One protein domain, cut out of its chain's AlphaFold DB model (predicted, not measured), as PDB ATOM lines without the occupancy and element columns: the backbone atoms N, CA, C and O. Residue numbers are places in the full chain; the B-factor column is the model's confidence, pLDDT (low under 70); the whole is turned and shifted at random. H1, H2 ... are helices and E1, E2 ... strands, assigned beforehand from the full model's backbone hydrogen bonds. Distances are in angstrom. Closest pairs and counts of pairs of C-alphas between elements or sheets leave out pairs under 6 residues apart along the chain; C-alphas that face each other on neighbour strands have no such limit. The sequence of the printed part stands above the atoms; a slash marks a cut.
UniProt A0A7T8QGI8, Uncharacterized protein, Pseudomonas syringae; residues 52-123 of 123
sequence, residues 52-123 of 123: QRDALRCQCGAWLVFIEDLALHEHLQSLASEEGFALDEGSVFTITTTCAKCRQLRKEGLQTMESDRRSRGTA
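Overview. This is residues 52 to 123 of the 123 residues of an uncharacterized protein of Pseudomonas syringae (UniProt A0A7T8QGI8). Picture a small sheet of three short strands, with helix H1 at one end of the strands and, beyond their other end, a long arm of residues 103 to 123, mostly helix H2, sticking out. From the far end of H1 a long link folds back to the sheet's third strand, E3. The printed part has 72 residues, with three named strands and two named helices in the order E1, E2, H1, E3, H2; the sheet runs E2, E1, E3 and is mixed, and the class is mixed, helices and strands. The whole is extended, with a radius of gyration of the C-alphas of 19.7 A, and the arm gives its rod outline much of its length: the spans are 65 by 23 by 18 A.

Along the chain. Find C-alpha 54 at (147.112, 132.263, 200.236); there E1 begins, residues 54 to 58, and runs 13.6 A. Next comes E2, residues 64 to 67. H1, residues 70 to 82, is 18.3 A long and ends at C-alpha 82, at (129.001, 129.990, 197.716). Then look for E3 at residues 94 to 97. H2, residues 100 to 119, runs 29.1 A to C-alpha 119 at (149.318, 177.900, 209.894).

Arrangement. Begin with E1, the inner strand. E2 is its antiparallel neighbour at 153 degrees, and the two form a hairpin; look at N 56 and O 65, 2.8 A apart and within hydrogen-bond range. E3 is its parallel neighbour at 30 degrees, with N 95 and O 55 within range at 2.8 A. E2 and E3 are the edge strands. H1 is only just on the sheet, with 5 pairs of C-alphas within 10 A, and only grazes it with residues 70 to 76; the closest C-alphas of E1 and H1 are those of Asp 54 and His 73, 6.7 A apart. H2 is not on the sheet. It is only just apart from E1, at 8.2 A, and it is apart from E2 and H1. In both H1 and H2 every O i to N i+4 pair is within hydrogen-bond range.

Size, cuts and confidence. The two C-alphas farthest apart are those of Glu 89 and Ala 123, at 65.5 A. Set aside residues 103 to 123, which stand free, and the body of 51 residues spans 34 by 20 by 16 A. The link from H1 to E3, with 11 residues between them, is long; the other links are tight. The printed part has no cut and ends at the chain's last residue, 123. The mean pLDDT of the printed part is 79.6; residue 52, residues 89 to 90 and residues 109 to 123 are under 70.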
ATOM      1  N   GLN A  52     148.448 124.695 198.606       63.72
ATOM      2  CA  GLN A  52     147.462 125.570 199.232       63.72
ATOM      3  C   GLN A  52     148.170 126.679 200.004       63.72
ATOM      4  O   GLN A  52     148.574 126.516 201.157       63.72
ATOM      5  N   ARG A  53     148.379 127.809 199.334       75.31
ATOM      6  CA  ARG A  53     148.936 128.999 199.967       75.31
ATOM      7  C   ARG A  53     148.211 130.226 199.500       75.31
ATOM      8  O   ARG A  53     148.259 130.554 198.316       75.31
ATOM      9  N   ASP A  54     147.666 130.943 200.460       86.38
ATOM     10  CA  ASP A  54     147.112 132.263 200.236       86.38
ATOM     11  C   ASP A  54     148.208 133.315 200.403       86.38
ATOM     12  O   ASP A  54     149.280 133.065 200.963       86.38
ATOM     13  N   ALA A  55     147.974 134.514 199.886       86.56
ATOM     14  CA  ALA A  55     148.934 135.601 199.945       86.56
ATOM     15  C   ALA A  55     148.328 136.838 200.603       86.56
ATOM     16  O   ALA A  55     147.282 137.337 200.189       86.56
ATOM     17  N   LEU A  56     149.041 137.410 201.573       87.75
ATOM     18  CA  LEU A  56     148.818 138.784 202.005       87.75
ATOM     19  C   LEU A  56     149.639 139.710 201.132       87.75
ATOM     20  O   LEU A  56     150.857 139.564 201.037       87.75
ATOM     21  N   ARG A  57     148.999 140.734 200.574       87.75
ATOM     22  CA  ARG A  57     149.705 141.808 199.874       87.75
ATOM     23  C   ARG A  57     149.326 143.179 200.393       87.75
ATOM     24  O   ARG A  57     148.207 143.404 200.842       87.75
ATOM     25  N   CYS A  58     150.237 144.135 200.261       87.94
ATOM     26  CA  CYS A  58     149.906 145.544 200.426       87.94
ATOM     27  C   CYS A  58     149.370 146.147 199.122       87.94
ATOM     28  O   CYS A  58     149.884 145.846 198.048       87.94
ATOM     29  N   GLN A  59     148.447 147.108 199.217       82.81
ATOM     30  CA  GLN A  59     148.014 147.952 198.091       82.81
ATOM     31  C   GLN A  59     149.168 148.649 197.343       82.81
ATOM     32  O   GLN A  59     149.034 148.984 196.169       82.81
ATOM     33  N   CYS A  60     150.314 148.890 197.990       81.25
ATOM     34  CA  CYS A  60     151.475 149.474 197.312       81.25
ATOM     35  C   CYS A  60     152.195 148.498 196.366       81.25
ATOM     36  O   CYS A  60     153.074 148.927 195.621       81.25
ATOM     37  N   GLY A  61     151.870 147.202 196.426       74.06
ATOM     38  CA  GLY A  61     152.496 146.131 195.650       74.06
ATOM     39  C   GLY A  61     153.919 145.761 196.089       74.06
ATOM     40  O   GLY A  61     154.450 144.751 195.651       74.06
ATOM     41  N   ALA A  62     154.537 146.532 196.991       74.69
ATOM     42  CA  ALA A  62     155.913 146.306 197.441       74.69
ATOM     43  C   ALA A  62     156.050 145.270 198.570       74.69
ATOM     44  O   ALA A  62     157.167 144.961 198.973       74.69
ATOM     45  N   TRP A  63     154.939 144.778 199.121       79.94
ATOM     46  CA  TRP A  63     154.939 143.809 200.216       79.94
ATOM     47  C   TRP A  63     153.974 142.676 199.892       79.94
ATOM     48  O   TRP A  63     152.784 142.943 199.701       79.94
ATOM     49  N   LEU A  64     154.492 141.450 199.844       84.88
ATOM     50  CA  LEU A  64     153.741 140.217 199.638       84.88
ATOM     51  C   LEU A  64     154.324 139.128 200.538       84.88
ATOM     52  O   LEU A  64     155.542 138.963 200.586       84.88
ATOM     53  N   VAL A  65     153.462 138.408 201.249       84.62
ATOM     54  CA  VAL A  65     153.829 137.284 202.116       84.62
ATOM     55  C   VAL A  65     152.874 136.134 201.839       84.62
ATOM     56  O   VAL A  65     151.665 136.350 201.768       84.62
ATOM     57  N   PHE A  66     153.417 134.930 201.687       84.25
ATOM     58  CA  PHE A  66     152.627 133.708 201.596       84.25
ATOM     59  C   PHE A  66     152.244 133.228 202.995       84.25
ATOM     60  O   PHE A  66     153.081 133.247 203.898       84.25
ATOM     61  N   ILE A  67     150.995 132.807 203.159       85.88
ATOM     62  CA  ILE A  67     150.470 132.216 204.385       85.88
ATOM     63  C   ILE A  67     150.246 130.725 204.146       85.88
ATOM     64  O   ILE A  67     149.711 130.326 203.112       85.88
ATOM     65  N   GLU A  68     150.641 129.920 205.125       85.44
ATOM     66  CA  GLU A  68     150.314 128.498 205.210       85.44
ATOM     67  C   GLU A  68     149.306 128.302 206.345       85.44
ATOM     68  O   GLU A  68     149.683 128.035 207.482       85.44
ATOM     69  N   ASP A  69     148.024 128.503 206.044       87.19
ATOM     70  CA  ASP A  69     146.924 128.300 206.988       87.19
ATOM     71  C   ASP A  69     145.790 127.564 206.272       87.19
ATOM     72  O   ASP A  69     145.060 128.146 205.468       87.19
ATOM     73  N   LEU A  70     145.684 126.260 206.539       86.25
ATOM     74  CA  LEU A  70     144.703 125.389 205.897       86.25
ATOM     75  C   LEU A  70     143.267 125.805 206.233       86.25
ATOM     76  O   LEU A  70     142.423 125.842 205.346       86.25
ATOM     77  N   ALA A  71     142.998 126.160 207.493       90.06
ATOM     78  CA  ALA A  71     141.651 126.510 207.933       90.06
ATOM     79  C   ALA A  71     141.171 127.805 207.267       90.06
ATOM     80  O   ALA A  71     140.015 127.910 206.854       90.06
ATOM     81  N   LEU A  72     142.067 128.787 207.122       90.12
ATOM     82  CA  LEU A  72     141.771 130.003 206.368       90.12
ATOM     83  C   LEU A  72     141.512 129.698 204.887       90.12
ATOM     84  O   LEU A  72     140.552 130.220 204.321       90.12
ATOM     85  N   HIS A  73     142.344 128.853 204.279       88.69
ATOM     86  CA  HIS A  73     142.219 128.496 202.870       88.69
ATOM     87  C   HIS A  73     140.886 127.797 202.568       88.69
ATOM     88  O   HIS A  73     140.160 128.216 201.668       88.69
ATOM     89  N   GLU A  74     140.521 126.786 203.361       89.75
ATOM     90  CA  GLU A  74     139.240 126.079 203.244       89.75
ATOM     91  C   GLU A  74     138.051 127.027 203.450       89.75
ATOM     92  O   GLU A  74     137.056 126.956 202.727       89.75
ATOM     93  N   HIS A  75     138.163 127.970 204.390       92.44
ATOM     94  CA  HIS A  75     137.120 128.965 204.609       92.44
ATOM     95  C   HIS A  75     136.929 129.886 203.395       92.44
ATOM     96  O   HIS A  75     135.800 130.108 202.959       92.44
ATOM     97  N   LEU A  76     138.020 130.393 202.813       91.88
ATOM     98  CA  LEU A  76     137.966 131.205 201.595       91.88
ATOM     99  C   LEU A  76     137.435 130.403 200.401       91.88
ATOM    100  O   LEU A  76     136.687 130.945 199.588       91.88
ATOM    101  N   GLN A  77     137.770 129.114 200.325       90.94
ATOM    102  CA  GLN A  77     137.261 128.205 199.305       90.94
ATOM    103  C   GLN A  77     135.743 128.012 199.418       90.94
ATOM    104  O   GLN A  77     135.044 128.091 198.405       90.94
ATOM    105  N   SER A  78     135.220 127.820 200.635       92.62
ATOM    106  CA  SER A  78     133.772 127.738 200.882       92.62
ATOM    107  C   SER A  78     133.070 129.017 200.439       92.62
ATOM    108  O   SER A  78     132.164 128.958 199.612       92.62
ATOM    109  N   LEU A  79     133.556 130.176 200.898       95.00
ATOM    110  CA  LEU A  79     132.980 131.476 200.544       95.00
ATOM    111  C   LEU A  79     132.983 131.709 199.030       95.00
ATOM    112  O   LEU A  79     131.984 132.132 198.460       95.00
ATOM    113  N   ALA A  80     134.089 131.413 198.348       92.38
ATOM    114  CA  ALA A  80     134.160 131.594 196.905       92.38
ATOM    115  C   ALA A  80     133.233 130.619 196.154       92.38
ATOM    116  O   ALA A  80     132.630 130.997 195.152       92.38
ATOM    117  N   SER A  81     133.067 129.392 196.652       91.75
ATOM    118  CA  SER A  81     132.123 128.427 196.076       91.75
ATOM    119  C   SER A  81     130.670 128.880 196.249       91.75
ATOM    120  O   SER A  81     129.881 128.770 195.314       91.75
ATOM    121  N   GLU A  82     130.325 129.424 197.420       95.94
ATOM    122  CA  GLU A  82     129.001 129.990 197.716       95.94
ATOM    123  C   GLU A  82     128.660 131.171 196.795       95.94
ATOM    124  O   GLU A  82     127.536 131.276 196.307       95.94
ATOM    125  N   GLU A  83     129.650 132.005 196.477       95.75
ATOM    126  CA  GLU A  83     129.532 133.111 195.517       95.75
ATOM    127  C   GLU A  83     129.570 132.649 194.041       95.75
ATOM    128  O   GLU A  83     129.472 133.464 193.121       95.75
ATOM    129  N   GLY A  84     129.704 131.342 193.784       93.31
ATOM    130  CA  GLY A  84     129.648 130.749 192.445       93.31
ATOM    131  C   GLY A  84     130.953 130.807 191.647       93.31
ATOM    132  O   GLY A  84     130.930 130.640 190.424       93.31
ATOM    133  N   PHE A  85     132.100 131.035 192.295       90.81
ATOM    134  CA  PHE A  85     133.399 130.936 191.629       90.81
ATOM    135  C   PHE A  85     133.749 129.472 191.329       90.81
ATOM    136  O   PHE A  85     133.617 128.593 192.177       90.81
ATOM    137  N   ALA A  86     134.253 129.213 190.121       87.50
ATOM    138  CA  ALA A  86     134.822 127.917 189.767       87.50
ATOM    139  C   ALA A  86     136.253 127.826 190.314       87.50
ATOM    140  O   ALA A  86     137.150 128.513 189.822       87.50
ATOM    141  N   LEU A  87     136.444 127.007 191.346       84.12
ATOM    142  CA  LEU A  87     137.730 126.817 192.015       84.12
ATOM    143  C   LEU A  87     138.428 125.568 191.474       84.12
ATOM    144  O   LEU A  87     137.798 124.525 191.302       84.12
ATOM    145  N   ASP A  88     139.730 125.672 191.226       77.62
ATOM    146  CA  ASP A  88     140.606 124.546 190.890       77.62
ATOM    147  C   ASP A  88     141.527 124.176 192.071       77.62
ATOM    148  O   ASP A  88     141.656 124.935 193.038       77.62
ATOM    149  N   GLU A  89     142.191 123.016 192.002       66.31
ATOM    150  CA  GLU A  89     143.153 122.546 193.022       66.31
ATOM    151  C   GLU A  89     144.359 123.492 193.214       66.31
ATOM    152  O   GLU A  89     145.090 123.387 194.200       66.31
ATOM    153  N   GLY A  90     144.584 124.415 192.276       67.75
ATOM    154  CA  GLY A  90     145.641 125.419 192.308       67.75
ATOM    155  C   GLY A  90     145.186 126.793 192.803       67.75
ATOM    156  O   GLY A  90     146.002 127.720 192.764       67.75
ATOM    157  N   SER A  91     143.936 126.938 193.257       75.06
ATOM    158  CA  SER A  91     143.355 128.222 193.652       75.06
ATOM    159  C   SER A  91     144.204 128.888 194.733       75.06
ATOM    160  O   SER A  91     144.512 128.298 195.765       75.06
ATOM    161  N   VAL A  92     144.603 130.136 194.492       78.38
ATOM    162  CA  VAL A  92     145.385 130.950 195.432       78.38
ATOM    163  C   VAL A  92     144.581 132.196 195.754       78.38
ATOM    164  O   VAL A  92     144.342 133.028 194.873       78.38
ATOM    165  N   PHE A  93     144.212 132.376 197.019       85.75
ATOM    166  CA  PHE A  93     143.525 133.589 197.436       85.75
ATOM    167  C   PHE A  93     144.534 134.686 197.765       85.75
ATOM    168  O   PHE A  93     145.563 134.464 198.399       85.75
ATOM    169  N   THR A  94     144.254 135.911 197.318       86.06
ATOM    170  CA  THR A  94     145.095 137.074 197.624       86.06
ATOM    171  C   THR A  94     144.310 138.099 198.425       86.06
ATOM    172  O   THR A  94     143.441 138.794 197.901       86.06
ATOM    173  N   ILE A  95     144.684 138.263 199.689       89.31
ATOM    174  CA  ILE A  95     144.100 139.247 200.593       89.31
ATOM    175  C   ILE A  95     144.905 140.545 200.485       89.31
ATOM    176  O   ILE A  95     146.108 140.599 200.751       89.31
ATOM    177  N   THR A  96     144.233 141.627 200.092       88.50
ATOM    178  CA  THR A  96     144.862 142.948 199.970       88.50
ATOM    179  C   THR A  96     144.653 143.769 201.241       88.50
ATOM    180  O   THR A  96     143.530 144.098 201.602       88.50
ATOM    181  N   THR A  97     145.749 144.167 201.882       89.44
ATOM    182  CA  THR A  97     145.781 144.987 203.100       89.44
ATOM    183  C   THR A  97     146.736 146.188 202.948       89.44
ATOM    184  O   THR A  97     147.186 146.517 201.849       89.44
ATOM    185  N   THR A  98     147.025 146.909 204.032       89.88
ATOM    186  CA  THR A  98     147.998 148.014 204.076       89.88
ATOM    187  C   THR A  98     149.181 147.630 204.967       89.88
ATOM    188  O   THR A  98     149.003 147.367 206.152       89.88
ATOM    189  N   CYS A  99     150.405 147.636 204.428       89.06
ATOM    190  CA  CYS A  99     151.608 147.352 205.214       89.06
ATOM    191  C   CYS A  99     151.947 148.491 206.186       89.06
ATOM    192  O   CYS A  99     151.552 149.644 205.986       89.06
ATOM    193  N   ALA A 100     152.757 148.181 207.203       89.25
ATOM    194  CA  ALA A 100     153.182 149.135 208.229       89.25
ATOM    195  C   ALA A 100     153.795 150.419 207.642       89.25
ATOM    196  O   ALA A 100     153.433 151.516 208.062       89.25
ATOM    197  N   LYS A 101     154.643 150.300 206.609       87.56
ATOM    198  CA  LYS A 101     155.260 151.453 205.931       87.56
ATOM    199  C   LYS A 101     154.217 152.381 205.306       87.56
ATOM    200  O   LYS A 101     154.259 153.589 205.507       87.56
ATOM    201  N   CYS A 102     153.255 151.826 204.571       87.31
ATOM    202  CA  CYS A 102     152.187 152.619 203.960       87.31
ATOM    203  C   CYS A 102     151.238 153.207 205.005       87.31
ATOM    204  O   CYS A 102     150.765 154.328 204.835       87.31
ATOM    205  N   ARG A 103     150.985 152.482 206.099       90.19
ATOM    206  CA  ARG A 103     150.202 152.990 207.229       90.19
ATOM    207  C   ARG A 103     150.884 154.196 207.879       90.19
ATOM    208  O   ARG A 103     150.199 155.165 208.187       90.19
ATOM    209  N   GLN A 104     152.202 154.149 208.059       88.31
ATOM    210  CA  GLN A 104     152.975 155.241 208.649       88.31
ATOM    211  C   GLN A 104     152.990 156.486 207.748       88.31
ATOM    212  O   GLN A 104     152.634 157.565 208.209       88.31
ATOM    213  N   LEU A 105     153.251 156.320 206.446       84.88
ATOM    214  CA  LEU A 105     153.216 157.428 205.480       84.88
ATOM    215  C   LEU A 105     151.845 158.116 205.410       84.88
ATOM    216  O   LEU A 105     151.767 159.334 205.269       84.88
ATOM    217  N   ARG A 106     150.749 157.350 205.526       80.62
ATOM    218  CA  ARG A 106     149.401 157.933 205.611       80.62
ATOM    219  C   ARG A 106     149.249 158.803 206.860       80.62
ATOM    220  O   ARG A 106     148.714 159.899 206.751       80.62
ATOM    221  N   LYS A 107     149.728 158.345 208.021       76.81
ATOM    222  CA  LYS A 107     149.664 159.123 209.270       76.81
ATOM    223  C   LYS A 107     150.455 160.429 209.175       76.81
ATOM    224  O   LYS A 107     149.939 161.466 209.569       76.81
ATOM    225  N   GLU A 108     151.662 160.377 208.622       76.12
ATOM    226  CA  GLU A 108     152.532 161.551 208.463       76.12
ATOM    227  C   GLU A 108     151.927 162.577 207.498       76.12
ATOM    228  O   GLU A 108     151.842 163.752 207.838       76.12
ATOM    229  N   GLY A 109     151.402 162.139 206.347       66.94
ATOM    230  CA  GLY A 109     150.743 163.040 205.394       66.94
ATOM    231  C   GLY A 109     149.504 163.743 205.966       66.94
ATOM    232  O   GLY A 109     149.282 164.918 205.687       66.94
ATOM    233  N   LEU A 110     148.727 163.055 206.809       64.44
ATOM    234  CA  LEU A 110     147.594 163.653 207.525       64.44
ATOM    235  C   LEU A 110     148.049 164.720 208.537       64.44
ATOM    236  O   LEU A 110     147.452 165.792 208.592       64.44
ATOM    237  N   GLN A 111     149.137 164.472 209.270       59.88
ATOM    238  CA  GLN A 111     149.692 165.431 210.234       59.88
ATOM    239  C   GLN A 111     150.292 166.671 209.555       59.88
ATOM    240  O   GLN A 111     150.124 167.785 210.052       59.88
ATOM    241  N   THR A 112     150.940 166.515 208.393       59.75
ATOM    242  CA  THR A 112     151.452 167.653 207.611       59.75
ATOM    243  C   THR A 112     150.311 168.534 207.091       59.75
ATOM    244  O   THR A 112     150.374 169.753 207.224       59.75
ATOM    245  N   MET A 113     149.224 167.938 206.584       59.81
ATOM    246  CA  MET A 113     148.056 168.696 206.109       59.81
ATOM    247  C   MET A 113     147.299 169.410 207.239       59.81
ATOM    248  O   MET A 113     146.710 170.470 207.019       59.81
ATOM    249  N   GLU A 114     147.298 168.845 208.446       59.28
ATOM    250  CA  GLU A 114     146.689 169.463 209.626       59.28
ATOM    251  C   GLU A 114     147.536 170.632 210.159       59.28
ATOM    252  O   GLU A 114     146.991 171.681 210.506       59.28
ATOM    253  N   SER A 115     148.866 170.507 210.111       58.00
ATOM    254  CA  SER A 115     149.814 171.590 210.415       58.00
ATOM    255  C   SER A 115     149.709 172.763 209.424       58.00
ATOM    256  O   SER A 115     149.648 173.925 209.840       58.00
ATOM    257  N   ASP A 116     149.590 172.476 208.124       59.09
ATOM    258  CA  ASP A 116     149.428 173.486 207.063       59.09
ATOM    259  C   ASP A 116     148.083 174.228 207.142       59.09
ATOM    260  O   ASP A 116     147.991 175.419 206.834       59.09
ATOM    261  N   ARG A 117     147.012 173.553 207.580       58.56
ATOM    262  CA  ARG A 117     145.719 174.214 207.830       58.56
ATOM    263  C   ARG A 117     145.771 175.135 209.043       58.56
ATOM    264  O   ARG A 117     145.171 176.205 209.008       58.56
ATOM    265  N   ARG A 118     146.495 174.751 210.098       56.75
ATOM    266  CA  ARG A 118     146.622 175.554 211.323       56.75
ATOM    267  C   ARG A 118     147.451 176.820 211.109       56.75
ATOM    268  O   ARG A 118     147.132 177.852 211.684       56.75
ATOM    269  N   SER A 119     148.457 176.760 210.241       58.34
ATOM    270  CA  SER A 119     149.318 177.900 209.894       58.34
ATOM    271  C   SER A 119     148.684 178.886 208.900       58.34
ATOM    272  O   SER A 119     149.118 180.031 208.827       58.34
ATOM    273  N   ARG A 120     147.612 178.503 208.189       57.62
ATOM    274  CA  ARG A 120     146.799 179.414 207.354       57.62
ATOM    275  C   ARG A 120     145.601 180.045 208.078       57.62
ATOM    276  O   ARG A 120     144.901 180.849 207.476       57.62
ATOM    277  N   GLY A 121     145.354 179.680 209.338       52.56
ATOM    278  CA  GLY A 121     144.274 180.227 210.173       52.56
ATOM    279  C   GLY A 121     144.675 181.420 211.049       52.56
ATOM    280  O   GLY A 121     143.860 181.887 211.838       52.56
ATOM    281  N   THR A 122     145.916 181.896 210.940       54.69
ATOM    282  CA  THR A 122     146.428 183.083 211.641       54.69
ATOM    283  C   THR A 122     147.002 184.063 210.621       54.69
ATOM    284  O   THR A 122     148.218 184.135 210.440       54.69
ATOM    285  N   ALA A 123     146.120 184.762 209.914       44.25
ATOM    286  CA  ALA A 123     146.410 185.968 209.145       44.25
ATOM    287  C   ALA A 123     145.179 186.875 209.194       44.25
ATOM    288  O   ALA A 123     144.061 186.324 209.069       44.25
TER     289      ALA A 123